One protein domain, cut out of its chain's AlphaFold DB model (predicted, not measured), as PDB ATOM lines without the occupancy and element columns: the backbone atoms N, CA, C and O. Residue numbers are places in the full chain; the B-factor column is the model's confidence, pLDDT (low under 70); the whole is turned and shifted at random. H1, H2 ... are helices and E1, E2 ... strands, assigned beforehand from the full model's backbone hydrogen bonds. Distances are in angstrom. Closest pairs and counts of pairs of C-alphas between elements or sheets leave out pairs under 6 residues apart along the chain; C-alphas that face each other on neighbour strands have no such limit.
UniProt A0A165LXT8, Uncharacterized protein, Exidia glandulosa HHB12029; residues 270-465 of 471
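What this domain is: This is residues 270 to 465 of the 471 residues of an uncharacterized protein of Exidia glandulosa HHB12029 (UniProt A0A165LXT8). Two lobes are joined by the long helix H4. The first gathers H1, H2 and H3, with unnamed residues 301 to 331 wound round H2; the second has H5 folded back on H4's far end and a loose, open arc of E1, kinked H6 and E2, from which residues 407 to 426 stick out. The 196 printed residues run H1, H2, H3, H4, H5, E1, H6, E2, mostly helix; E1 and E2 pair with no named strand. The whole is loose, radius of gyration of the C-alphas 20.3 A, spanning 54 by 43 by 37 A.

Where its parts are: Find C-alpha 279 at (379.554, 440.888, 276.626); H1 runs from there to 300, 31.0 A, with a kink of 39 degrees near 294. Next come H2, 332 to 344, and H3, 349 to 352. H4, 357 to 382, covers 37.4 A, then H5, 388 to 398, and E1, 410 to 414. H6, 417 to 447, covers 40.8 A with a kink of 50 degrees near 424. E2, 462 to 464, ends at (382.420, 447.068, 309.923).

How they stand to each other: Begin at the hub, H4. Its residues 359 to 366 touch H1 at a steep tilt of 57 degrees; the closest C-alphas, Phe 294 and Trp 359, are 6.2 A apart. H5 touches residues 372 to 380, closest C-alphas Leu 375 and Ser 395, 5.2 A. H5 and H6 are only just apart, at 8.2 A. Every O i to N i+4 pair is within hydrogen-bond range in H2, H4 and H5; H1 has 14 of 18, H6 23 of 27, and H3 is too short.

The domain as a whole: The C-alphas of Ser 305 and Glu 421 are farthest apart, 57.3 A. The printed part has no cut. Links H1 to H2, H5 to E1 and H6 to E2 are long. Mean pLDDT of the printed part is 82.4; 26 residues, among them 449 to 460, are under 70.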
ATOM      1  N   ALA A 270     391.164 447.412 283.555       89.81
ATOM      2  CA  ALA A 270     391.862 447.790 282.329       89.81
ATOM      3  C   ALA A 270     392.360 446.564 281.545       89.81
ATOM      4  O   ALA A 270     392.299 446.557 280.319       89.81
ATOM      5  N   ALA A 271     392.788 445.516 282.255       91.94
ATOM      6  CA  ALA A 271     393.335 444.300 281.660       91.94
ATOM      7  C   ALA A 271     392.285 443.382 281.009       91.94
ATOM      8  O   ALA A 271     392.661 442.485 280.254       91.94
ATOM      9  N   ARG A 272     390.988 443.558 281.290       90.38
ATOM     10  CA  ARG A 272     389.927 442.672 280.779       90.38
ATOM     11  C   ARG A 272     389.777 442.773 279.254       90.38
ATOM     12  O   ARG A 272     389.987 443.850 278.699       90.38
ATOM     13  N   PRO A 273     389.387 441.694 278.556       88.50
ATOM     14  CA  PRO A 273     389.158 441.752 277.114       88.50
ATOM     15  C   PRO A 273     388.048 442.753 276.765       88.50
ATOM     16  O   PRO A 273     387.072 442.898 277.506       88.50
ATOM     17  N   GLN A 274     388.178 443.436 275.623       81.69
ATOM     18  CA  GLN A 274     387.096 444.277 275.110       81.69
ATOM     19  C   GLN A 274     385.960 443.385 274.607       81.69
ATOM     20  O   GLN A 274     386.185 442.577 273.702       81.69
ATOM     21  N   PRO A 275     384.742 443.531 275.148       65.38
ATOM     22  CA  PRO A 275     383.660 442.657 274.764       65.38
ATOM     23  C   PRO A 275     383.197 442.968 273.336       65.38
ATOM     24  O   PRO A 275     382.582 444.009 273.087       65.38
ATOM     25  N   LYS A 276     383.469 442.047 272.406       66.25
ATOM     26  CA  LYS A 276     382.682 441.906 271.168       66.25
ATOM     27  C   LYS A 276     381.377 441.163 271.526       66.25
ATOM     28  O   LYS A 276     381.222 440.754 272.673       66.25
ATOM     29  N   GLU A 277     380.387 441.114 270.634       56.03
ATOM     30  CA  GLU A 277     379.026 440.582 270.890       56.03
ATOM     31  C   GLU A 277     378.982 439.392 271.886       56.03
ATOM     32  O   GLU A 277     379.762 438.454 271.771       56.03
ATOM     33  N   GLY A 278     378.088 439.433 272.891       60.28
ATOM     34  CA  GLY A 278     378.070 438.447 273.996       60.28
ATOM     35  C   GLY A 278     378.789 438.887 275.286       60.28
ATOM     36  O   GLY A 278     379.318 438.053 276.025       60.28
ATOM     37  N   LYS A 279     378.776 440.198 275.574       67.88
ATOM     38  CA  LYS A 279     379.554 440.888 276.626       67.88
ATOM     39  C   LYS A 279     379.630 440.168 277.982       67.88
ATOM     40  O   LYS A 279     380.692 440.139 278.595       67.88
ATOM     41  N   GLN A 280     378.527 439.583 278.448       72.94
ATOM     42  CA  GLN A 280     378.450 438.973 279.779       72.94
ATOM     43  C   GLN A 280     379.216 437.647 279.881       72.94
ATOM     44  O   GLN A 280     379.896 437.392 280.875       72.94
ATOM     45  N   THR A 281     379.176 436.817 278.837       79.38
ATOM     46  CA  THR A 281     379.839 435.505 278.844       79.38
ATOM     47  C   THR A 281     381.357 435.653 278.846       79.38
ATOM     48  O   THR A 281     382.042 434.953 279.591       79.38
ATOM     49  N   GLN A 282     381.895 436.600 278.068       81.69
ATOM     50  CA  GLN A 282     383.339 436.837 278.003       81.69
ATOM     51  C   GLN A 282     383.890 437.422 279.312       81.69
ATOM     52  O   GLN A 282     384.957 437.009 279.759       81.69
ATOM     53  N   LEU A 283     383.155 438.337 279.956       83.38
ATOM     54  CA  LEU A 283     383.549 438.901 281.250       83.38
ATOM     55  C   LEU A 283     383.506 437.857 282.370       83.38
ATOM     56  O   LEU A 283     384.445 437.770 283.160       83.38
ATOM     57  N   ARG A 284     382.457 437.025 282.411       86.19
ATOM     58  CA  ARG A 284     382.389 435.900 283.353       86.19
ATOM     59  C   ARG A 284     383.579 434.962 283.162       86.19
ATOM     60  O   ARG A 284     384.269 434.658 284.128       86.19
ATOM     61  N   ARG A 285     383.856 434.571 281.914       89.25
ATOM     62  CA  ARG A 285     384.983 433.693 281.577       89.25
ATOM     63  C   ARG A 285     386.328 434.314 281.958       89.25
ATOM     64  O   ARG A 285     387.190 433.611 282.463       89.25
ATOM     65  N   TRP A 286     386.504 435.623 281.775       92.25
ATOM     66  CA  TRP A 286     387.708 436.327 282.220       92.25
ATOM     67  C   TRP A 286     387.907 436.228 283.734       92.25
ATOM     68  O   TRP A 286     389.006 435.923 284.187       92.25
ATOM     69  N   ASN A 287     386.846 436.422 284.520       91.88
ATOM     70  CA  ASN A 287     386.924 436.292 285.974       91.88
ATOM     71  C   ASN A 287     387.266 434.857 286.407       91.88
ATOM     72  O   ASN A 287     388.070 434.686 287.318       91.88
ATOM     73  N   GLU A 288     386.713 433.840 285.739       92.56
ATOM     74  CA  GLU A 288     387.060 432.433 285.992       92.56
ATOM     75  C   GLU A 288     388.527 432.129 285.638       92.56
ATOM     76  O   GLU A 288     389.215 431.449 286.398       92.56
ATOM     77  N   VAL A 289     389.020 432.672 284.517       94.75
ATOM     78  CA  VAL A 289     390.428 432.570 284.099       94.75
ATOM     79  C   VAL A 289     391.347 433.197 285.140       94.75
ATOM     80  O   VAL A 289     392.328 432.572 285.532       94.75
ATOM     81  N   LEU A 290     391.036 434.410 285.609       95.12
ATOM     82  CA  LEU A 290     391.826 435.072 286.644       95.12
ATOM     83  C   LEU A 290     391.801 434.277 287.953       95.12
ATOM     84  O   LEU A 290     392.853 434.050 288.541       95.12
ATOM     85  N   ASP A 291     390.630 433.822 288.396       94.50
ATOM     86  CA  ASP A 291     390.490 433.015 289.610       94.50
ATOM     87  C   ASP A 291     391.384 431.765 289.564       94.50
ATOM     88  O   ASP A 291     392.213 431.566 290.451       94.50
ATOM     89  N   HIS A 292     391.314 430.985 288.483       94.88
ATOM     90  CA  HIS A 292     392.185 429.825 288.286       94.88
ATOM     91  C   HIS A 292     393.669 430.214 288.173       94.88
ATOM     92  O   HIS A 292     394.525 429.590 288.802       94.88
ATOM     93  N   PHE A 293     393.988 431.274 287.424       95.69
ATOM     94  CA  PHE A 293     395.357 431.761 287.260       95.69
ATOM     95  C   PHE A 293     396.008 432.088 288.610       95.69
ATOM     96  O   PHE A 293     397.091 431.587 288.913       95.69
ATOM     97  N   PHE A 294     395.345 432.899 289.437       94.69
ATOM     98  CA  PHE A 294     395.891 433.359 290.711       94.69
ATOM     99  C   PHE A 294     395.861 432.285 291.799       94.69
ATOM    100  O   PHE A 294     396.785 432.216 292.613       94.69
ATOM    101  N   MET A 295     394.792 431.487 291.862       93.94
ATOM    102  CA  MET A 295     394.562 430.571 292.982       93.94
ATOM    103  C   MET A 295     395.157 429.182 292.761       93.94
ATOM    104  O   MET A 295     395.475 428.510 293.737       93.94
ATOM    105  N   GLU A 296     395.319 428.748 291.509       93.12
ATOM    106  CA  GLU A 296     395.700 427.370 291.181       93.12
ATOM    107  C   GLU A 296     396.966 427.318 290.324       93.12
ATOM    108  O   GLU A 296     397.935 426.667 290.707       93.12
ATOM    109  N   TRP A 297     397.010 428.030 289.196       94.19
ATOM    110  CA  TRP A 297     398.092 427.856 288.223       94.19
ATOM    111  C   TRP A 297     399.406 428.547 288.618       94.19
ATOM    112  O   TRP A 297     400.467 427.916 288.620       94.19
ATOM    113  N   LEU A 298     399.361 429.841 288.952       92.38
ATOM    114  CA  LEU A 298     400.552 430.643 289.245       92.38
ATOM    115  C   LEU A 298     401.288 430.195 290.525       92.38
ATOM    116  O   LEU A 298     402.522 430.177 290.508       92.38
ATOM    117  N   PRO A 299     400.607 429.799 291.623       90.25
ATOM    118  CA  PRO A 299     401.283 429.282 292.815       90.25
ATOM    119  C   PRO A 299     402.150 428.043 292.548       90.25
ATOM    120  O   PRO A 299     403.183 427.888 293.200       90.25
ATOM    121  N   LEU A 300     401.771 427.208 291.571       89.25
ATOM    122  CA  LEU A 300     402.512 426.004 291.178       89.25
ATOM    123  C   LEU A 300     403.769 426.300 290.345       89.25
ATOM    124  O   LEU A 300     404.619 425.423 290.203       89.25
ATOM    125  N   GLN A 301     403.925 427.518 289.814       87.31
ATOM    126  CA  GLN A 301     405.113 427.894 289.045       87.31
ATOM    127  C   GLN A 301     406.276 428.175 290.005       87.31
ATOM    128  O   GLN A 301     406.355 429.228 290.638       87.31
ATOM    129  N   THR A 302     407.176 427.214 290.185       62.69
ATOM    130  CA  THR A 302     408.226 427.274 291.216       62.69
ATOM    131  C   THR A 302     409.409 428.173 290.854       62.69
ATOM    132  O   THR A 302     410.067 428.668 291.767       62.69
ATOM    133  N   ASP A 303     409.644 428.461 289.570       68.81
ATOM    134  CA  ASP A 303     410.829 429.193 289.110       68.81
ATOM    135  C   ASP A 303     410.490 430.582 288.540       68.81
ATOM    136  O   ASP A 303     409.689 430.732 287.615       68.81
ATOM    137  N   VAL A 304     411.129 431.621 289.086       58.06
ATOM    138  CA  VAL A 304     411.015 433.004 288.594       58.06
ATOM    139  C   VAL A 304     411.601 433.129 287.179       58.06
ATOM    140  O   VAL A 304     411.181 434.003 286.423       58.06
ATOM    141  N   SER A 305     412.502 432.225 286.770       56.72
ATOM    142  CA  SER A 305     413.037 432.174 285.404       56.72
ATOM    143  C   SER A 305     411.984 431.827 284.342       56.72
ATOM    144  O   SER A 305     412.234 432.042 283.157       56.72
ATOM    145  N   MET A 306     410.815 431.309 284.744       70.88
ATOM    146  CA  MET A 306     409.681 431.048 283.851       70.88
ATOM    147  C   MET A 306     408.808 432.285 283.616       70.88
ATOM    148  O   MET A 306     407.850 432.212 282.845       70.88
ATOM    149  N   GLN A 307     409.118 433.425 284.247       82.06
ATOM    150  CA  GLN A 307     408.387 434.662 284.007       82.06
ATOM    151  C   GLN A 307     408.447 435.037 282.514       82.06
ATOM    152  O   GLN A 307     409.545 435.172 281.961       82.06
ATOM    153  N   PRO A 308     407.294 435.252 281.851       85.94
ATOM    154  CA  PRO A 308     407.266 435.677 280.463       85.94
ATOM    155  C   PRO A 308     408.056 436.964 280.256       85.94
ATOM    156  O   PRO A 308     407.984 437.897 281.061       85.94
ATOM    157  N   LYS A 309     408.756 437.051 279.124       85.88
ATOM    158  CA  LYS A 309     409.241 438.342 278.638       85.88
ATOM    159  C   LYS A 309     408.032 439.221 278.341       85.88
ATOM    160  O   LYS A 309     407.100 438.783 277.673       85.88
ATOM    161  N   PHE A 310     408.066 440.454 278.821       85.12
ATOM    162  CA  PHE A 310     406.989 441.415 278.640       85.12
ATOM    163  C   PHE A 310     407.569 442.798 278.360       85.12
ATOM    164  O   PHE A 310     408.711 443.095 278.716       85.12
ATOM    165  N   GLN A 311     406.760 443.642 277.731       81.50
ATOM    166  CA  GLN A 311     407.042 445.057 277.561       81.50
ATOM    167  C   GLN A 311     405.852 445.832 278.133       81.50
ATOM    168  O   GLN A 311     404.723 445.549 277.734       81.50
ATOM    169  N   PRO A 312     406.066 446.770 279.074       78.19
ATOM    170  CA  PRO A 312     404.986 447.595 279.596       78.19
ATOM    171  C   PRO A 312     404.290 448.376 278.483       78.19
ATOM    172  O   PRO A 312     404.947 448.892 277.572       78.19
ATOM    173  N   PHE A 313     402.972 448.511 278.585       79.62
ATOM    174  CA  PHE A 313     402.219 449.328 277.644       79.62
ATOM    175  C   PHE A 313     402.567 450.819 277.815       79.62
ATOM    176  O   PHE A 313     402.534 451.331 278.941       79.62
ATOM    177  N   PRO A 314     402.857 451.564 276.727       77.62
ATOM    178  CA  PRO A 314     403.301 452.962 276.813       77.62
ATOM    179  C   PRO A 314     402.311 453.904 277.509       77.62
ATOM    180  O   PRO A 314     402.699 454.949 278.031       77.62
ATOM    181  N   ARG A 315     401.023 453.552 277.490       76.94
ATOM    182  CA  ARG A 315     399.927 454.329 278.075       76.94
ATOM    183  C   ARG A 315     399.211 453.571 279.199       76.94
ATOM    184  O   ARG A 315     398.047 453.853 279.462       76.94
ATOM    185  N   GLY A 316     399.905 452.659 279.883       80.38
ATOM    186  CA  GLY A 316     399.345 451.838 280.962       80.38
ATOM    187  C   GLY A 316     398.443 450.713 280.455       80.38
ATOM    188  O   GLY A 316     398.414 450.453 279.258       80.38
ATOM    189  N   GLY A 317     397.743 450.033 281.367       85.06
ATOM    190  CA  GLY A 317     397.008 448.796 281.079       85.06
ATOM    191  C   GLY A 317     396.107 448.853 279.840       85.06
ATOM    192  O   GLY A 317     395.385 449.828 279.615       85.06
ATOM    193  N   GLU A 318     396.149 447.775 279.060       89.56
ATOM    194  CA  GLU A 318     395.366 447.600 277.838       89.56
ATOM    195  C   GLU A 318     394.483 446.346 277.927       89.56
ATOM    196  O   GLU A 318     394.788 445.423 278.691       89.56
ATOM    197  N   PRO A 319     393.391 446.282 277.144       92.56
ATOM    198  CA  PRO A 319     392.513 445.122 277.138       92.56
ATOM    199  C   PRO A 319     393.248 443.863 276.694       92.56
ATOM    200  O   PRO A 319     394.069 443.912 275.777       92.56
ATOM    201  N   TYR A 320     392.911 442.720 277.293       92.25
ATOM    202  CA  TYR A 320     393.450 441.439 276.847       92.25
ATOM    203  C   TYR A 320     393.102 441.204 275.365       92.25
ATOM    204  O   TYR A 320     391.917 441.221 275.013       92.25
ATOM    205  N   PRO A 321     394.105 441.018 274.485       88.00
ATOM    206  CA  PRO A 321     393.884 441.029 273.041       88.00
ATOM    207  C   PRO A 321     393.314 439.711 272.506       88.00
ATOM    208  O   PRO A 321     392.733 439.696 271.421       88.00
ATOM    209  N   ASN A 322     393.485 438.608 273.243       85.00
ATOM    210  CA  ASN A 322     393.112 437.279 272.774       85.00
ATOM    211  C   ASN A 322     391.683 436.915 273.194       85.00
ATOM    212  O   ASN A 322     391.217 437.254 274.284       85.00
ATOM    213  N   GLU A 323     391.001 436.157 272.340       84.12
ATOM    214  CA  GLU A 323     389.735 435.526 272.701       84.12
ATOM    215  C   GLU A 323     389.955 434.447 273.769       84.12
ATOM    216  O   GLU A 323     391.014 433.822 273.839       84.12
ATOM    217  N   LEU A 324     388.952 434.251 274.628       86.75
ATOM    218  CA  LEU A 324     388.998 433.262 275.703       86.75
ATOM    219  C   LEU A 324     388.288 431.985 275.223       86.75
ATOM    220  O   LEU A 324     387.049 431.982 275.185       86.75
ATOM    221  N   PRO A 325     389.020 430.921 274.844       86.62
ATOM    222  CA  PRO A 325     388.413 429.694 274.338       86.62
ATOM    223  C   PRO A 325     387.664 428.946 275.455       86.62
ATOM    224  O   PRO A 325     387.788 429.283 276.631       86.62
ATOM    225  N   GLU A 326     386.835 427.959 275.109       86.56
ATOM    226  CA  GLU A 326     386.030 427.220 276.103       86.56
ATOM    227  C   GLU A 326     386.865 426.252 276.949       86.56
ATOM    228  O   GLU A 326     386.600 426.081 278.136       86.56
ATOM    229  N   ASP A 327     387.915 425.687 276.358       88.69
ATOM    230  CA  ASP A 327     388.867 424.733 276.940       88.69
ATOM    231  C   ASP A 327     390.018 425.421 277.703       88.69
ATOM    232  O   ASP A 327     391.060 424.819 277.955       88.69
ATOM    233  N   TRP A 328     389.857 426.692 278.089       89.94
ATOM    234  CA  TRP A 328     390.930 427.515 278.662       89.94
ATOM    235  C   TRP A 328     391.610 426.906 279.901       89.94
ATOM    236  O   TRP A 328     392.785 427.174 280.137       89.94
ATOM    237  N   LYS A 329     390.906 426.070 280.679       87.88
ATOM    238  CA  LYS A 329     391.447 425.395 281.877       87.88
ATOM    239  C   LYS A 329     392.552 424.387 281.560       87.88
ATOM    240  O   LYS A 329     393.388 424.110 282.409       87.88
ATOM    241  N   GLU A 330     392.557 423.837 280.350       86.94
ATOM    242  CA  GLU A 330     393.531 422.831 279.913       86.94
ATOM    243  C   GLU A 330     394.758 423.480 279.240       86.94
ATOM    244  O   GLU A 330     395.765 422.823 278.970       86.94
ATOM    245  N   ARG A 331     394.705 424.797 278.993       89.25
ATOM    246  CA  ARG A 331     395.675 425.544 278.187       89.25
ATOM    247  C   ARG A 331     396.735 426.243 279.031       89.25
ATOM    248  O   ARG A 331     396.592 427.392 279.449       89.25
ATOM    249  N   THR A 332     397.854 425.553 279.238       89.19
ATOM    250  CA  THR A 332     399.015 426.115 279.956       89.19
ATOM    251  C   THR A 332     399.643 427.295 279.205       89.19
ATOM    252  O   THR A 332     400.043 428.279 279.821       89.19
ATOM    253  N   ASP A 333     399.706 427.228 277.875       90.62
ATOM    254  CA  ASP A 333     400.176 428.309 277.001       90.62
ATOM    255  C   ASP A 333     399.371 429.601 277.205       90.62
ATOM    256  O   ASP A 333     399.949 430.681 277.332       90.62
ATOM    257  N   MET A 334     398.047 429.484 277.341       91.94
ATOM    258  CA  MET A 334     397.170 430.614 277.633       91.94
ATOM    259  C   MET A 334     397.448 431.233 279.010       91.94
ATOM    260  O   MET A 334     397.390 432.453 279.162       91.94
ATOM    261  N   MET A 335     397.776 430.436 280.029       94.00
ATOM    262  CA  MET A 335     398.130 430.987 281.342       94.00
ATOM    263  C   MET A 335     399.426 431.805 281.285       94.00
ATOM    264  O   MET A 335     399.514 432.865 281.907       94.00
ATOM    265  N   TYR A 336     400.399 431.388 280.468       93.12
ATOM    266  CA  TYR A 336     401.593 432.192 280.197       93.12
ATOM    267  C   TYR A 336     401.267 433.498 279.457       93.12
ATOM    268  O   TYR A 336     401.851 434.535 279.782       93.12
ATOM    269  N   THR A 337     400.323 433.497 278.505       94.25
ATOM    270  CA  THR A 337     399.906 434.742 277.831       94.25
ATOM    271  C   THR A 337     399.146 435.677 278.770       94.25
ATOM    272  O   THR A 337     399.370 436.886 278.727       94.25
ATOM    273  N   VAL A 338     398.300 435.142 279.657       95.06
ATOM    274  CA  VAL A 338     397.634 435.917 280.719       95.06
ATOM    275  C   VAL A 338     398.668 436.520 281.669       95.06
ATOM    276  O   VAL A 338     398.605 437.715 281.951       95.06
ATOM    277  N   TRP A 339     399.667 435.745 282.101       94.56
ATOM    278  CA  TRP A 339     400.748 436.248 282.952       94.56
ATOM    279  C   TRP A 339     401.515 437.389 282.276       94.56
ATOM    280  O   TRP A 339     401.652 438.465 282.858       94.56
ATOM    281  N   GLY A 340     401.962 437.193 281.030       92.81
ATOM    282  CA  GLY A 340     402.666 438.220 280.258       92.81
ATOM    283  C   GLY A 340     401.842 439.499 280.084       92.81
ATOM    284  O   GLY A 340     402.373 440.599 280.231       92.81
ATOM    285  N   HIS A 341     400.536 439.362 279.847       95.19
ATOM    286  CA  HIS A 341     399.615 440.494 279.732       95.19
ATOM    287  C   HIS A 341     399.455 441.262 281.045       95.19
ATOM    288  O   HIS A 341     399.544 442.487 281.061       95.19
ATOM    289  N   LEU A 342     399.260 440.562 282.164       93.56
ATOM    290  CA  LEU A 342     399.150 441.202 283.476       93.56
ATOM    291  C   LEU A 342     400.449 441.936 283.848       93.56
ATOM    292  O   LEU A 342     400.386 443.042 284.386       93.56
ATOM    293  N   LEU A 343     401.614 441.382 283.497       88.44
ATOM    294  CA  LEU A 343     402.902 442.070 283.650       88.44
ATOM    295  C   LEU A 343     402.978 443.347 282.798       88.44
ATOM    296  O   LEU A 343     403.371 444.400 283.297       88.44
ATOM    297  N   ALA A 344     402.559 443.281 281.530       85.88
ATOM    298  CA  ALA A 344     402.508 444.445 280.640       85.88
ATOM    299  C   ALA A 344     401.533 445.533 281.134       85.88
ATOM    300  O   ALA A 344     401.784 446.724 280.937       85.88
ATOM    301  N   CYS A 345     400.468 445.131 281.834       85.81
ATOM    302  CA  CYS A 345     399.514 446.014 282.509       85.81
ATOM    303  C   CYS A 345     400.024 446.615 283.832       85.81
ATOM    304  O   CYS A 345     399.312 447.418 284.431       85.81
ATOM    305  N   GLY A 346     401.232 446.267 284.290       82.69
ATOM    306  CA  GLY A 346     401.843 446.842 285.492       82.69
ATOM    307  C   GLY A 346     401.666 446.016 286.770       82.69
ATOM    308  O   GLY A 346     402.023 446.477 287.853       82.69
ATOM    309  N   PHE A 347     401.156 444.786 286.685       85.25
ATOM    310  CA  PHE A 347     401.253 443.856 287.810       85.25
ATOM    311  C   PHE A 347     402.654 443.248 287.881       85.25
ATOM    312  O   PHE A 347     403.351 443.138 286.878       85.25
ATOM    313  N   THR A 348     403.078 442.810 289.067       83.69
ATOM    314  CA  THR A 348     404.337 442.068 289.226       83.69
ATOM    315  C   THR A 348     404.061 440.648 289.676       83.69
ATOM    316  O   THR A 348     403.121 440.404 290.435       83.69
ATOM    317  N   THR A 349     404.891 439.698 289.249       84.88
ATOM    318  CA  THR A 349     404.775 438.290 289.663       84.88
ATOM    319  C   THR A 349     404.713 438.157 291.182       84.88
ATOM    320  O   THR A 349     403.886 437.412 291.701       84.88
ATOM    321  N   ARG A 350     405.535 438.925 291.909       82.00
ATOM    322  CA  ARG A 350     405.546 438.932 293.375       82.00
ATOM    323  C   ARG A 350     404.205 439.356 293.966       82.00
ATOM    324  O   ARG A 350     403.767 438.772 294.946       82.00
ATOM    325  N   ALA A 351     403.552 440.364 293.390       79.69
ATOM    326  CA  ALA A 351     402.248 440.815 293.860       79.69
ATOM    327  C   ALA A 351     401.124 439.818 293.540       79.69
ATOM    328  O   ALA A 351     400.149 439.749 294.288       79.69
ATOM    329  N   MET A 352     401.257 439.087 292.430       88.00
ATOM    330  CA  MET A 352     400.287 438.109 291.929       88.00
ATOM    331  C   MET A 352     400.401 436.728 292.594       88.00
ATOM    332  O   MET A 352     399.437 435.969 292.586       88.00
ATOM    333  N   ARG A 353     401.556 436.392 293.176       85.44
ATOM    334  CA  ARG A 353     401.785 435.142 293.920       85.44
ATOM    335  C   ARG A 353     401.514 435.318 295.410       85.44
ATOM    336  O   ARG A 353     401.713 436.421 295.900       85.44
ATOM    337  N   PRO A 354     401.149 434.263 296.159       82.19
ATOM    338  CA  PRO A 354     401.117 434.341 297.616       82.19
ATOM    339  C   PRO A 354     402.526 434.609 298.185       82.19
ATOM    340  O   PRO A 354     403.487 434.010 297.691       82.19
ATOM    341  N   PRO A 355     402.682 435.455 299.225       82.12
ATOM    342  CA  PRO A 355     401.673 436.269 299.922       82.12
ATOM    343  C   PRO A 355     401.589 437.720 299.383       82.12
ATOM    344  O   PRO A 355     401.841 438.691 300.094       82.12
ATOM    345  N   GLY A 356     401.299 437.895 298.098       80.50
ATOM    346  CA  GLY A 356     401.236 439.189 297.417       80.50
ATOM    347  C   GLY A 356     399.861 439.861 297.501       80.50
ATOM    348  O   GLY A 356     398.829 439.203 297.567       80.50
ATOM    349  N   GLU A 357     399.826 441.198 297.464       82.38
ATOM    350  CA  GLU A 357     398.575 441.972 297.623       82.38
ATOM    351  C   GLU A 357     397.516 441.684 296.542       82.38
ATOM    352  O   GLU A 357     396.327 441.677 296.851       82.38
ATOM    353  N   VAL A 358     397.914 441.420 295.289       87.94
ATOM    354  CA  VAL A 358     396.958 441.079 294.212       87.94
ATOM    355  C   VAL A 358     396.409 439.676 294.438       87.94
ATOM    356  O   VAL A 358     395.213 439.450 294.277       87.94
ATOM    357  N   TRP A 359     397.262 438.753 294.886       90.00
ATOM    358  CA  TRP A 359     396.826 437.424 295.295       90.00
ATOM    359  C   TRP A 359     395.809 437.494 296.441       90.00
ATOM    360  O   TRP A 359     394.729 436.920 296.332       90.00
ATOM    361  N   PHE A 360     396.093 438.265 297.498       86.19
ATOM    362  CA  PHE A 360     395.162 438.451 298.614       86.19
ATOM    363  C   PHE A 360     393.843 439.094 298.175       86.19
ATOM    364  O   PHE A 360     392.781 438.690 298.644       86.19
ATOM    365  N   TYR A 361     393.889 440.073 297.268       92.31
ATOM    366  CA  TYR A 361     392.689 440.652 296.666       92.31
ATOM    367  C   TYR A 361     391.838 439.577 295.972       92.31
ATOM    368  O   TYR A 361     390.639 439.474 296.231       92.31
ATOM    369  N   MET A 362     392.456 438.724 295.152       94.12
ATOM    370  CA  MET A 362     391.752 437.656 294.436       94.12
ATOM    371  C   MET A 362     391.223 436.563 295.372       94.12
ATOM    372  O   MET A 362     390.092 436.113 295.200       94.12
ATOM    373  N   ALA A 363     391.972 436.202 296.415       90.44
ATOM    374  CA  ALA A 363     391.518 435.262 297.437       90.44
ATOM    375  C   ALA A 363     390.258 435.776 298.162       90.44
ATOM    376  O   ALA A 363     389.291 435.030 298.337       90.44
ATOM    377  N   ARG A 364     390.217 437.073 298.511       89.88
ATOM    378  CA  ARG A 364     389.014 437.710 299.077       89.88
ATOM    379  C   ARG A 364     387.853 437.723 298.084       89.88
ATOM    380  O   ARG A 364     386.723 437.454 298.485       89.88
ATOM    381  N   ALA A 365     388.118 437.987 296.802       91.06
ATOM    382  CA  ALA A 365     387.099 437.930 295.752       91.06
ATOM    383  C   ALA A 365     386.441 436.540 295.676       91.06
ATOM    384  O   ALA A 365     385.215 436.436 295.725       91.06
ATOM    385  N   ARG A 366     387.261 435.479 295.617       90.25
ATOM    386  CA  ARG A 366     386.815 434.078 295.554       90.25
ATOM    387  C   ARG A 366     385.980 433.696 296.773       90.25
ATOM    388  O   ARG A 366     384.907 433.111 296.628       90.25
ATOM    389  N   ARG A 367     386.449 434.059 297.973       88.31
ATOM    390  CA  ARG A 367     385.720 433.820 299.227       88.31
ATOM    391  C   ARG A 367     384.348 434.486 299.207       88.31
ATOM    392  O   ARG A 367     383.349 433.824 299.466       88.31
ATOM    393  N   ALA A 368     384.296 435.765 298.847       87.25
ATOM    394  CA  ALA A 368     383.049 436.516 298.821       87.25
ATOM    395  C   ALA A 368     382.035 435.950 297.811       87.25
ATOM    396  O   ALA A 368     380.839 435.939 298.092       87.25
ATOM    397  N   GLU A 369     382.487 435.450 296.658       88.19
ATOM    398  CA  GLU A 369     381.594 434.818 295.680       88.19
ATOM    399  C   GLU A 369     381.023 433.489 296.196       88.19
ATOM    400  O   GLU A 369     379.824 433.233 296.056       88.19
ATOM    401  N   ARG A 370     381.843 432.675 296.872       88.06
ATOM    402  CA  ARG A 370     381.375 431.456 297.549       88.06
ATOM    403  C   ARG A 370     380.331 431.782 298.616       88.06
ATOM    404  O   ARG A 370     379.264 431.171 298.639       88.06
ATOM    405  N   ASP A 371     380.615 432.759 299.470       86.12
ATOM    406  CA  ASP A 371     379.725 433.139 300.567       86.12
ATOM    407  C   ASP A 371     378.407 433.725 300.022       86.12
ATOM    408  O   ASP A 371     377.323 433.398 300.508       86.12
ATOM    409  N   ARG A 372     378.463 434.497 298.930       86.94
ATOM    410  CA  ARG A 372     377.280 434.978 298.202       86.94
ATOM    411  C   ARG A 372     376.434 433.834 297.641       86.94
ATOM    412  O   ARG A 372     375.212 433.879 297.763       86.94
ATOM    413  N   ALA A 373     377.051 432.816 297.040       88.38
ATOM    414  CA  ALA A 373     376.331 431.655 296.519       88.38
ATOM    415  C   ALA A 373     375.615 430.874 297.638       88.38
ATOM    416  O   ALA A 373     374.458 430.478 297.471       88.38
ATOM    417  N   LEU A 374     376.264 430.721 298.798       88.50
ATOM    418  CA  LEU A 374     375.665 430.112 299.991       88.50
ATOM    419  C   LEU A 374     374.476 430.934 300.510       88.50
ATOM    420  O   LEU A 374     373.394 430.388 300.716       88.50
ATOM    421  N   LEU A 375     374.633 432.253 300.652       89.19
ATOM    422  CA  LEU A 375     373.551 433.145 301.085       89.19
ATOM    423  C   LEU A 375     372.363 433.133 300.116       89.19
ATOM    424  O   LEU A 375     371.211 433.114 300.555       89.19
ATOM    425  N   ALA A 376     372.632 433.094 298.812       89.00
ATOM    426  CA  ALA A 376     371.599 433.001 297.792       89.00
ATOM    427  C   ALA A 376     370.827 431.674 297.873       89.00
ATOM    428  O   ALA A 376     369.599 431.666 297.754       89.00
ATOM    429  N   SER A 377     371.535 430.564 298.107       90.31
ATOM    430  CA  SER A 377     370.931 429.249 298.351       90.31
ATOM    431  C   SER A 377     370.030 429.275 299.589       90.31
ATOM    432  O   SER A 377     368.858 428.908 299.507       90.31
ATOM    433  N   ASN A 378     370.532 429.809 300.704       89.56
ATOM    434  CA  ASN A 378     369.793 429.900 301.964       89.56
ATOM    435  C   ASN A 378     368.522 430.754 301.829       89.56
ATOM    436  O   ASN A 378     367.463 430.366 302.321       89.56
ATOM    437  N   CYS A 379     368.594 431.878 301.110       89.81
ATOM    438  CA  CYS A 379     367.430 432.721 300.829       89.81
ATOM    439  C   CYS A 379     366.334 431.937 300.091       89.81
ATOM    440  O   CYS A 379     365.173 431.955 300.497       89.81
ATOM    441  N   ARG A 380     366.712 431.175 299.058       90.75
ATOM    442  CA  ARG A 380     365.778 430.338 298.287       90.75
ATOM    443  C   ARG A 380     365.232 429.151 299.077       90.75
ATOM    444  O   ARG A 380     364.122 428.704 298.814       90.75
ATOM    445  N   GLN A 381     365.986 428.627 300.041       91.56
ATOM    446  CA  GLN A 381     365.484 427.590 300.946       91.56
ATOM    447  C   GLN A 381     364.404 428.138 301.887       91.56
ATOM    448  O   GLN A 381     363.408 427.458 302.126       91.56
ATOM    449  N   GLN A 382     364.578 429.368 302.383       89.81
ATOM    450  CA  GLN A 382     363.607 430.033 303.259       89.81
ATOM    451  C   GLN A 382     362.380 430.544 302.497       89.81
ATOM    452  O   GLN A 382     361.264 430.488 303.009       89.81
ATOM    453  N   ASN A 383     362.575 431.017 301.267       91.25
ATOM    454  CA  ASN A 383     361.516 431.481 300.386       91.25
ATOM    455  C   ASN A 383     361.763 430.961 298.964       91.25
ATOM    456  O   ASN A 383     362.536 431.539 298.198       91.25
ATOM    457  N   LYS A 384     361.093 429.859 298.604       88.00
ATOM    458  CA  LYS A 384     361.260 429.195 297.298       88.00
ATOM    459  C   LYS A 384     360.857 430.077 296.117       88.00
ATOM    460  O   LYS A 384     361.424 429.924 295.038       88.00
ATOM    461  N   ASP A 385     359.942 431.014 296.348       89.88
ATOM    462  CA  ASP A 385     359.436 431.948 295.343       89.88
ATOM    463  C   ASP A 385     360.191 433.289 295.363       89.88
ATOM    464  O   ASP A 385     359.773 434.246 294.703       89.88
ATOM    465  N   ALA A 386     361.303 433.375 296.111       87.50
ATOM    466  CA  ALA A 386     362.098 434.590 296.215       87.50
ATOM    467  C   ALA A 386     362.582 435.046 294.837       87.50
ATOM    468  O   ALA A 386     363.285 434.326 294.113       87.50
ATOM    469  N   LYS A 387     362.245 436.287 294.489       91.38
ATOM    470  CA  LYS A 387     362.689 436.890 293.233       91.38
ATOM    471  C   LYS A 387     364.197 437.093 293.267       91.38
ATOM    472  O   LYS A 387     364.805 437.284 294.316       91.38
ATOM    473  N   GLN A 388     364.824 437.128 292.095       83.75
ATOM    474  CA  GLN A 388     366.271 437.336 292.005       83.75
ATOM    475  C   GLN A 388     366.725 438.645 292.672       83.75
ATOM    476  O   GLN A 388     367.804 438.682 293.256       83.75
ATOM    477  N   THR A 389     365.898 439.691 292.635       85.31
ATOM    478  CA  THR A 389     366.130 440.955 293.348       85.31
ATOM    479  C   THR A 389     366.171 440.764 294.864       85.31
ATOM    480  O   THR A 389     367.100 441.246 295.504       85.31
ATOM    481  N   GLU A 390     365.238 439.997 295.428       84.62
ATOM    482  CA  GLU A 390     365.177 439.683 296.862       84.62
ATOM    483  C   GLU A 390     366.377 438.835 297.289       84.62
ATOM    484  O   GLU A 390     367.023 439.131 298.290       84.62
ATOM    485  N   VAL A 391     366.752 437.838 296.481       85.94
ATOM    486  CA  VAL A 391     367.946 437.013 296.719       85.94
ATOM    487  C   VAL A 391     369.222 437.864 296.696       85.94
ATOM    488  O   VAL A 391     370.116 437.660 297.520       85.94
ATOM    489  N   ARG A 392     369.324 438.830 295.772       81.19
ATOM    490  CA  ARG A 392     370.464 439.762 295.680       81.19
ATOM    491  C   ARG A 392     370.519 440.700 296.883       81.19
ATOM    492  O   ARG A 392     371.595 440.862 297.457       81.19
ATOM    493  N   GLN A 393     369.386 441.279 297.271       82.44
ATOM    494  CA  GLN A 393     369.283 442.143 298.445       82.44
ATOM    495  C   GLN A 393     369.663 441.366 299.709       82.44
ATOM    496  O   GLN A 393     370.562 441.765 300.440       82.44
ATOM    497  N   TRP A 394     369.090 440.180 299.903       84.19
ATOM    498  CA  TRP A 394     369.464 439.299 301.002       84.19
ATOM    499  C   TRP A 394     370.971 439.025 301.013       84.19
ATOM    500  O   TRP A 394     371.662 439.315 301.986       84.19
ATOM    501  N   SER A 395     371.520 438.535 299.903       85.81
ATOM    502  CA  SER A 395     372.940 438.179 299.841       85.81
ATOM    503  C   SER A 395     373.849 439.376 300.121       85.81
ATOM    504  O   SER A 395     374.846 439.224 300.806       85.81
ATOM    505  N   THR A 396     373.499 440.569 299.637       81.00
ATOM    506  CA  THR A 396     374.292 441.795 299.834       81.00
ATOM    507  C   THR A 396     374.233 442.293 301.275       81.00
ATOM    508  O   THR A 396     375.249 442.732 301.810       81.00
ATOM    509  N   GLN A 397     373.060 442.192 301.906       78.62
ATOM    510  CA  GLN A 397     372.840 442.587 303.296       78.62
ATOM    511  C   GLN A 397     373.655 441.729 304.268       78.62
ATOM    512  O   GLN A 397     374.170 442.233 305.260       78.62
ATOM    513  N   TRP A 398     373.757 440.434 303.969       79.31
ATOM    514  CA  TRP A 398     374.365 439.443 304.850       79.31
ATOM    515  C   TRP A 398     375.808 439.080 304.481       79.31
ATOM    516  O   TRP A 398     376.437 438.311 305.211       79.31
ATOM    517  N   LEU A 399     376.339 439.600 303.370       82.94
ATOM    518  CA  LEU A 399     377.724 439.357 302.976       82.94
ATOM    519  C   LEU A 399     378.675 439.989 303.996       82.94
ATOM    520  O   LEU A 399     378.506 441.142 304.394       82.94
ATOM    521  N   VAL A 400     379.699 439.239 304.395       77.69
ATOM    522  CA  VAL A 400     380.770 439.755 305.249       77.69
ATOM    523  C   VAL A 400     381.771 440.498 304.374       77.69
ATOM    524  O   VAL A 400     382.344 439.920 303.451       77.69
ATOM    525  N   TRP A 401     381.976 441.781 304.661       80.81
ATOM    526  CA  TRP A 401     382.939 442.606 303.940       80.81
ATOM    527  C   TRP A 401     384.230 442.719 304.747       80.81
ATOM    528  O   TRP A 401     384.170 443.015 305.942       80.81
ATOM    529  N   PRO A 402     385.396 442.497 304.119       77.56
ATOM    530  CA  PRO A 402     386.663 442.543 304.824       77.56
ATOM    531  C   PRO A 402     386.974 443.995 305.259       77.56
ATOM    532  O   PRO A 402     386.797 444.931 304.470       77.56
ATOM    533  N   PRO A 403     387.442 444.211 306.496       73.81
ATOM    534  CA  PRO A 403     387.763 445.499 307.071       73.81
ATOM    535  C   PRO A 403     389.075 446.010 306.493       73.81
ATOM    536  O   PRO A 403     389.896 445.270 305.938       73.81
ATOM    537  N   MET A 404     389.295 447.308 306.656       74.69
ATOM    538  CA  MET A 404     390.568 447.908 306.303       74.69
ATOM    539  C   MET A 404     391.584 447.668 307.420       74.69
ATOM    540  O   MET A 404     391.259 447.723 308.604       74.69
ATOM    541  N   GLN A 405     392.838 447.417 307.046       68.88
ATOM    542  CA  GLN A 405     393.920 447.373 308.029       68.88
ATOM    543  C   GLN A 405     394.233 448.797 308.496       68.88
ATOM    544  O   GLN A 405     394.156 449.755 307.719       68.88
ATOM    545  N   TYR A 406     394.626 448.930 309.760       62.59
ATOM    546  CA  TYR A 406     394.994 450.217 310.336       62.59
ATOM    547  C   TYR A 406     396.125 450.894 309.544       62.59
ATOM    548  O   TYR A 406     397.089 450.250 309.133       62.59
ATOM    549  N   GLY A 407     396.014 452.210 309.337       60.59
ATOM    550  CA  GLY A 407     397.039 453.016 308.664       60.59
ATOM    551  C   GLY A 407     397.037 452.951 307.132       60.59
ATOM    552  O   GLY A 407     397.846 453.637 306.502       60.59
ATOM    553  N   ARG A 408     396.134 452.178 306.508       67.12
ATOM    554  CA  ARG A 408     395.983 452.165 305.045       67.12
ATOM    555  C   ARG A 408     395.260 453.414 304.548       67.12
ATOM    556  O   ARG A 408     394.356 453.939 305.195       67.12
ATOM    557  N   ALA A 409     395.663 453.885 303.369       72.50
ATOM    558  CA  ALA A 409     394.994 454.994 302.706       72.50
ATOM    559  C   ALA A 409     393.566 454.602 302.294       72.50
ATOM    560  O   ALA A 409     393.335 453.517 301.756       72.50
ATOM    561  N   ALA A 410     392.627 455.525 302.503       78.44
ATOM    562  CA  ALA A 410     391.213 455.323 302.218       78.44
ATOM    563  C   ALA A 410     390.678 456.347 301.209       78.44
ATOM    564  O   ALA A 410     391.095 457.509 301.187       78.44
ATOM    565  N   ILE A 411     389.728 455.916 300.382       85.56
ATOM    566  CA  ILE A 411     388.760 456.807 299.748       85.56
ATOM    567  C   ILE A 411     387.661 457.026 300.777       85.56
ATOM    568  O   ILE A 411     387.079 456.055 301.253       85.56
ATOM    569  N   ARG A 412     387.396 458.286 301.126       85.00
ATOM    570  CA  ARG A 412     386.394 458.661 302.125       85.00
ATOM    571  C   ARG A 412     385.212 459.329 301.449       85.00
ATOM    572  O   ARG A 412     385.383 460.337 300.771       85.00
ATOM    573  N   VAL A 413     384.022 458.795 301.681       87.06
ATOM    574  CA  VAL A 413     382.764 459.398 301.243       87.06
ATOM    575  C   VAL A 413     381.896 459.643 302.461       87.06
ATOM    576  O   VAL A 413     381.580 458.714 303.200       87.06
ATOM    577  N   LYS A 414     381.517 460.900 302.686       86.75
ATOM    578  CA  LYS A 414     380.625 461.260 303.786       86.75
ATOM    579  C   LYS A 414     379.250 460.652 303.539       86.75
ATOM    580  O   LYS A 414     378.668 460.846 302.475       86.75
ATOM    581  N   VAL A 415     378.729 459.940 304.530       84.69
ATOM    582  CA  VAL A 415     377.328 459.519 304.542       84.69
ATOM    583  C   VAL A 415     376.493 460.766 304.802       84.69
ATOM    584  O   VAL A 415     376.754 461.497 305.761       84.69
ATOM    585  N   SER A 416     375.515 461.041 303.940       84.00
ATOM    586  CA  SER A 416     374.676 462.231 304.106       84.00
ATOM    587  C   SER A 416     373.918 462.179 305.436       84.00
ATOM    588  O   SER A 416     373.564 461.099 305.917       84.00
ATOM    589  N   ASN A 417     373.623 463.342 306.024       83.25
ATOM    590  CA  ASN A 417     372.875 463.400 307.286       83.25
ATOM    591  C   ASN A 417     371.523 462.678 307.176       83.25
ATOM    592  O   ASN A 417     371.161 461.942 308.084       83.25
ATOM    593  N   ALA A 418     370.841 462.807 306.032       82.50
ATOM    594  CA  ALA A 418     369.580 462.121 305.761       82.50
ATOM    595  C   ALA A 418     369.735 460.588 305.747       82.50
ATOM    596  O   ALA A 418     368.970 459.890 306.406       82.50
ATOM    597  N   GLN A 419     370.750 460.052 305.054       79.50
ATOM    598  CA  GLN A 419     371.034 458.609 305.077       79.50
ATOM    599  C   GLN A 419     371.409 458.130 306.481       79.50
ATOM    600  O   GLN A 419     370.981 457.056 306.899       79.50
ATOM    601  N   ARG A 420     372.194 458.922 307.223       82.25
ATOM    602  CA  ARG A 420     372.571 458.595 308.601       82.25
ATOM    603  C   ARG A 420     371.335 458.524 309.496       82.25
ATOM    604  O   ARG A 420     371.158 457.545 310.204       82.25
ATOM    605  N   GLU A 421     370.479 459.536 309.471       82.62
ATOM    606  CA  GLU A 421     369.264 459.570 310.293       82.62
ATOM    607  C   GLU A 421     368.305 458.426 309.962       82.62
ATOM    608  O   GLU A 421     367.704 457.857 310.872       82.62
ATOM    609  N   LEU A 422     368.206 458.056 308.683       80.06
ATOM    610  CA  LEU A 422     367.292 457.016 308.228       80.06
ATOM    611  C   LEU A 422     367.791 455.599 308.548       80.06
ATOM    612  O   LEU A 422     367.018 454.781 309.035       80.06
ATOM    613  N   TYR A 423     369.074 455.312 308.310       80.50
ATOM    614  CA  TYR A 423     369.580 453.933 308.307       80.50
ATOM    615  C   TYR A 423     370.527 453.599 309.457       80.50
ATOM    616  O   TYR A 423     370.823 452.426 309.676       80.50
ATOM    617  N   TRP A 424     371.021 454.580 310.219       84.12
ATOM    618  CA  TRP A 424     372.015 454.291 311.259       84.12
ATOM    619  C   TRP A 424     371.447 453.452 312.408       84.12
ATOM    620  O   TRP A 424     372.150 452.607 312.954       84.12
ATOM    621  N   HIS A 425     370.171 453.630 312.758       82.50
ATOM    622  CA  HIS A 425     369.528 452.771 313.755       82.50
ATOM    623  C   HIS A 425     369.442 451.316 313.272       82.50
ATOM    624  O   HIS A 425     369.813 450.403 314.006       82.50
ATOM    625  N   GLU A 426     369.000 451.102 312.029       83.06
ATOM    626  CA  GLU A 426     368.923 449.770 311.412       83.06
ATOM    627  C   GLU A 426     370.308 449.122 311.323       83.06
ATOM    628  O   GLU A 426     370.470 447.941 311.627       83.06
ATOM    629  N   TYR A 427     371.327 449.916 310.993       86.31
ATOM    630  CA  TYR A 427     372.717 449.487 311.026       86.31
ATOM    631  C   TYR A 427     373.154 449.014 312.409       86.31
ATOM    632  O   TYR A 427     373.771 447.962 312.504       86.31
ATOM    633  N   GLU A 428     372.851 449.747 313.482       85.25
ATOM    634  CA  GLU A 428     373.238 449.344 314.841       85.25
ATOM    635  C   GLU A 428     372.537 448.046 315.275       85.25
ATOM    636  O   GLU A 428     373.137 447.225 315.971       85.25
ATOM    637  N   GLU A 429     371.283 447.833 314.862       83.69
ATOM    638  CA  GLU A 429     370.575 446.565 315.090       83.69
ATOM    639  C   GLU A 429     371.227 445.415 314.315       83.69
ATOM    640  O   GLU A 429     371.547 444.379 314.900       83.69
ATOM    641  N   MET A 430     371.495 445.620 313.024       79.94
ATOM    642  CA  MET A 430     372.179 444.635 312.189       79.94
ATOM    643  C   MET A 430     373.592 444.329 312.682       79.94
ATOM    644  O   MET A 430     373.998 443.173 312.721       79.94
ATOM    645  N   PHE A 431     374.344 445.350 313.079       83.00
ATOM    646  CA  PHE A 431     375.700 445.218 313.594       83.00
ATOM    647  C   PHE A 431     375.727 444.315 314.830       83.00
ATOM    648  O   PHE A 431     376.562 443.417 314.906       83.00
ATOM    649  N   LYS A 432     374.776 444.490 315.759       82.00
ATOM    650  CA  LYS A 432     374.636 443.620 316.937       82.00
ATOM    651  C   LYS A 432     374.325 442.172 316.557       82.00
ATOM    652  O   LYS A 432     374.909 441.268 317.147       82.00
ATOM    653  N   ASP A 433     373.445 441.951 315.581       79.00
ATOM    654  CA  ASP A 433     373.109 440.600 315.102       79.00
ATOM    655  C   ASP A 433     374.302 439.925 314.397       79.00
ATOM    656  O   ASP A 433     374.608 438.752 314.621       79.00
ATOM    657  N   MET A 434     375.046 440.686 313.591       77.19
ATOM    658  CA  MET A 434     376.201 440.185 312.844       77.19
ATOM    659  C   MET A 434     377.437 439.954 313.717       77.19
ATOM    660  O   MET A 434     378.257 439.098 313.380       77.19
ATOM    661  N   GLN A 435     377.565 440.652 314.851       79.12
ATOM    662  CA  GLN A 435     378.734 440.569 315.730       79.12
ATOM    663  C   GLN A 435     379.038 439.131 316.175       79.12
ATOM    664  O   GLN A 435     380.196 438.710 316.152       79.12
ATOM    665  N   GLY A 436     378.006 438.352 316.517       75.62
ATOM    666  CA  GLY A 436     378.170 436.944 316.892       75.62
ATOM    667  C   GLY A 436     378.715 436.085 315.747       75.62
ATOM    668  O   GLY A 436     379.603 435.260 315.952       75.62
ATOM    669  N   ARG A 437     378.246 436.323 314.516       71.19
ATOM    670  CA  ARG A 437     378.710 435.589 313.327       71.19
ATOM    671  C   ARG A 437     380.154 435.924 312.983       71.19
ATOM    672  O   ARG A 437     380.931 435.031 312.667       71.19
ATOM    673  N   TRP A 438     380.517 437.198 313.058       76.50
ATOM    674  CA  TRP A 438     381.886 437.643 312.819       76.50
ATOM    675  C   TRP A 438     382.858 437.136 313.883       76.50
ATOM    676  O   TRP A 438     383.978 436.774 313.538       76.50
ATOM    677  N   ALA A 439     382.441 437.060 315.152       77.81
ATOM    678  CA  ALA A 439     383.250 436.449 316.205       77.81
ATOM    679  C   ALA A 439     383.534 434.970 315.898       77.81
ATOM    680  O   ALA A 439     384.695 434.573 315.852       77.81
ATOM    681  N   MET A 440     382.497 434.196 315.566       76.06
ATOM    682  CA  MET A 440     382.643 432.791 315.167       76.06
ATOM    683  C   MET A 440     383.531 432.628 313.921       76.06
ATOM    684  O   MET A 440     384.368 431.733 313.851       76.06
ATOM    685  N   HIS A 441     383.392 433.512 312.932       73.56
ATOM    686  CA  HIS A 441     384.226 433.502 311.726       73.56
ATOM    687  C   HIS A 441     385.699 433.801 312.024       73.56
ATOM    688  O   HIS A 441     386.585 433.135 311.490       73.56
ATOM    689  N   ASN A 442     385.970 434.773 312.897       77.00
ATOM    690  CA  ASN A 442     387.322 435.071 313.359       77.00
ATOM    691  C   ASN A 442     387.930 433.899 314.143       77.00
ATOM    692  O   ASN A 442     389.122 433.635 313.994       77.00
ATOM    693  N   GLU A 443     387.135 433.186 314.946       79.12
ATOM    694  CA  GLU A 443     387.580 431.977 315.653       79.12
ATOM    695  C   GLU A 443     387.992 430.869 314.677       79.12
ATOM    696  O   GLU A 443     389.064 430.289 314.848       79.12
ATOM    697  N   ILE A 444     387.204 430.629 313.619       73.94
ATOM    698  CA  ILE A 444     387.545 429.662 312.559       73.94
ATOM    699  C   ILE A 444     388.878 430.036 311.905       73.94
ATOM    700  O   ILE A 444     389.775 429.201 311.823       73.94
ATOM    701  N   LEU A 445     389.040 431.299 311.497       67.75
ATOM    702  CA  LEU A 445     390.280 431.762 310.864       67.75
ATOM    703  C   LEU A 445     391.486 431.626 311.785       67.75
ATOM    704  O   LEU A 445     392.522 431.116 311.369       67.75
ATOM    705  N   THR A 446     391.328 432.001 313.051       75.38
ATOM    706  CA  THR A 446     392.389 431.857 314.050       75.38
ATOM    707  C   THR A 446     392.761 430.383 314.247       75.38
ATOM    708  O   THR A 446     393.942 430.055 314.349       75.38
ATOM    709  N   GLY A 447     391.772 429.482 314.242       71.94
ATOM    710  CA  GLY A 447     391.981 428.031 314.290       71.94
ATOM    711  C   GLY A 447     392.728 427.475 313.072       71.94
ATOM    712  O   GLY A 447     393.495 426.523 313.208       71.94
ATOM    713  N   GLU A 448     392.570 428.098 311.904       72.38
ATOM    714  CA  GLU A 448     393.305 427.791 310.668       72.38
ATOM    715  C   GLU A 448     394.686 428.480 310.594       72.38
ATOM    716  O   GLU A 448     395.410 428.318 309.610       72.38
ATOM    717  N   GLY A 449     395.080 429.238 311.625       64.62
ATOM    718  CA  GLY A 449     396.327 430.011 311.642       64.62
ATOM    719  C   GLY A 449     396.299 431.257 310.749       64.62
ATOM    720  O   GLY A 449     397.356 431.778 310.389       64.62
ATOM    721  N   LEU A 450     395.108 431.722 310.374       60.81
ATOM    722  CA  LEU A 450     394.869 432.917 309.572       60.81
ATOM    723  C   LEU A 450     394.536 434.114 310.476       60.81
ATOM    724  O   LEU A 450     393.986 433.959 311.568       60.81
ATOM    725  N   GLU A 451     394.864 435.325 310.020       58.38
ATOM    726  CA  GLU A 451     394.470 436.544 310.731       58.38
ATOM    727  C   GLU A 451     392.938 436.704 310.737       58.38
ATOM    728  O   GLU A 451     392.276 436.330 309.762       58.38
ATOM    729  N   PRO A 452     392.355 437.260 311.816       64.88
ATOM    730  CA  PRO A 452     390.925 437.509 311.880       64.88
ATOM    731  C   PRO A 452     390.495 438.487 310.785       64.88
ATOM    732  O   PRO A 452     391.102 439.537 310.569       64.88
ATOM    733  N   ASP A 453     389.387 438.146 310.139       63.66
ATOM    734  CA  ASP A 453     388.814 438.923 309.052       63.66
ATOM    735  C   ASP A 453     387.992 440.104 309.543       63.66
ATOM    736  O   ASP A 453     387.638 440.907 308.712       63.66
ATOM    737  N   VAL A 454     387.605 440.234 310.814       63.09
ATOM    738  CA  VAL A 454     386.793 441.375 311.281       63.09
ATOM    739  C   VAL A 454     387.445 442.007 312.499       63.09
ATOM    740  O   VAL A 454     387.428 441.437 313.588       63.09
ATOM    741  N   PHE A 455     388.005 443.204 312.320       62.12
ATOM    742  CA  PHE A 455     388.552 444.002 313.411       62.12
ATOM    743  C   PHE A 455     387.485 444.940 313.970       62.12
ATOM    744  O   PHE A 455     386.921 445.768 313.253       62.12
ATOM    745  N   TYR A 456     387.244 444.832 315.272       63.22
ATOM    746  CA  TYR A 456     386.497 445.826 316.030       63.22
ATOM    747  C   TYR A 456     387.512 446.800 316.603       63.22
ATOM    748  O   TYR A 456     388.369 446.393 317.389       63.22
ATOM    749  N   SER A 457     387.463 448.071 316.208       62.00
ATOM    750  CA  SER A 457     388.340 449.040 316.850       62.00
ATOM    751  C   SER A 457     387.873 449.250 318.294       62.00
ATOM    752  O   SER A 457     386.688 449.476 318.554       62.00
ATOM    753  N   GLU A 458     388.795 449.150 319.255       57.91
ATOM    754  CA  GLU A 458     388.485 449.340 320.683       57.91
ATOM    755  C   GLU A 458     387.926 450.744 320.960       57.91
ATOM    756  O   GLU A 458     387.086 450.937 321.840       57.91
ATOM    757  N   ASP A 459     388.346 451.720 320.154       64.56
ATOM    758  CA  ASP A 459     387.910 453.113 320.205       64.56
ATOM    759  C   ASP A 459     386.536 453.365 319.546       64.56
ATOM    760  O   ASP A 459     386.020 454.480 319.627       64.56
ATOM    761  N   LYS A 460     385.920 452.347 318.920       67.00
ATOM    762  CA  LYS A 460     384.657 452.424 318.149       67.00
ATOM    763  C   LYS A 460     384.667 453.438 316.999       67.00
ATOM    764  O   LYS A 460     383.604 453.762 316.459       67.00
ATOM    765  N   VAL A 461     385.842 453.945 316.632       77.50
ATOM    766  CA  VAL A 461     386.020 454.925 315.561       77.50
ATOM    767  C   VAL A 461     385.862 454.261 314.198       77.50
ATOM    768  O   VAL A 461     385.277 454.857 313.297       77.50
ATOM    769  N   CYS A 462     386.322 453.019 314.050       80.25
ATOM    770  CA  CYS A 462     386.136 452.228 312.841       80.25
ATOM    771  C   CYS A 462     385.105 451.134 313.100       80.25
ATOM    772  O   CYS A 462     385.189 450.390 314.080       80.25
ATOM    773  N   ARG A 463     384.128 451.018 312.205       83.50
ATOM    774  CA  ARG A 463     383.069 450.019 312.296       83.50
ATOM    775  C   ARG A 463     382.987 449.189 311.016       83.50
ATOM    776  O   ARG A 463     383.216 449.733 309.935       83.50
ATOM    777  N   PRO A 464     382.630 447.898 311.099       84.19
ATOM    778  CA  PRO A 464     382.420 447.068 309.923       84.19
ATOM    779  C   PRO A 464     381.403 447.676 308.967       84.19
ATOM    780  O   PRO A 464     380.397 448.264 309.381       84.19
ATOM    781  N   TRP A 465     381.670 447.522 307.678       86.00
ATOM    782  CA  TRP A 465     380.774 448.006 306.648       86.00
ATOM    783  C   TRP A 465     379.605 447.037 306.465       86.00
ATOM    784  O   TRP A 465     379.793 445.871 306.123       86.00
TER     785      TRP A 465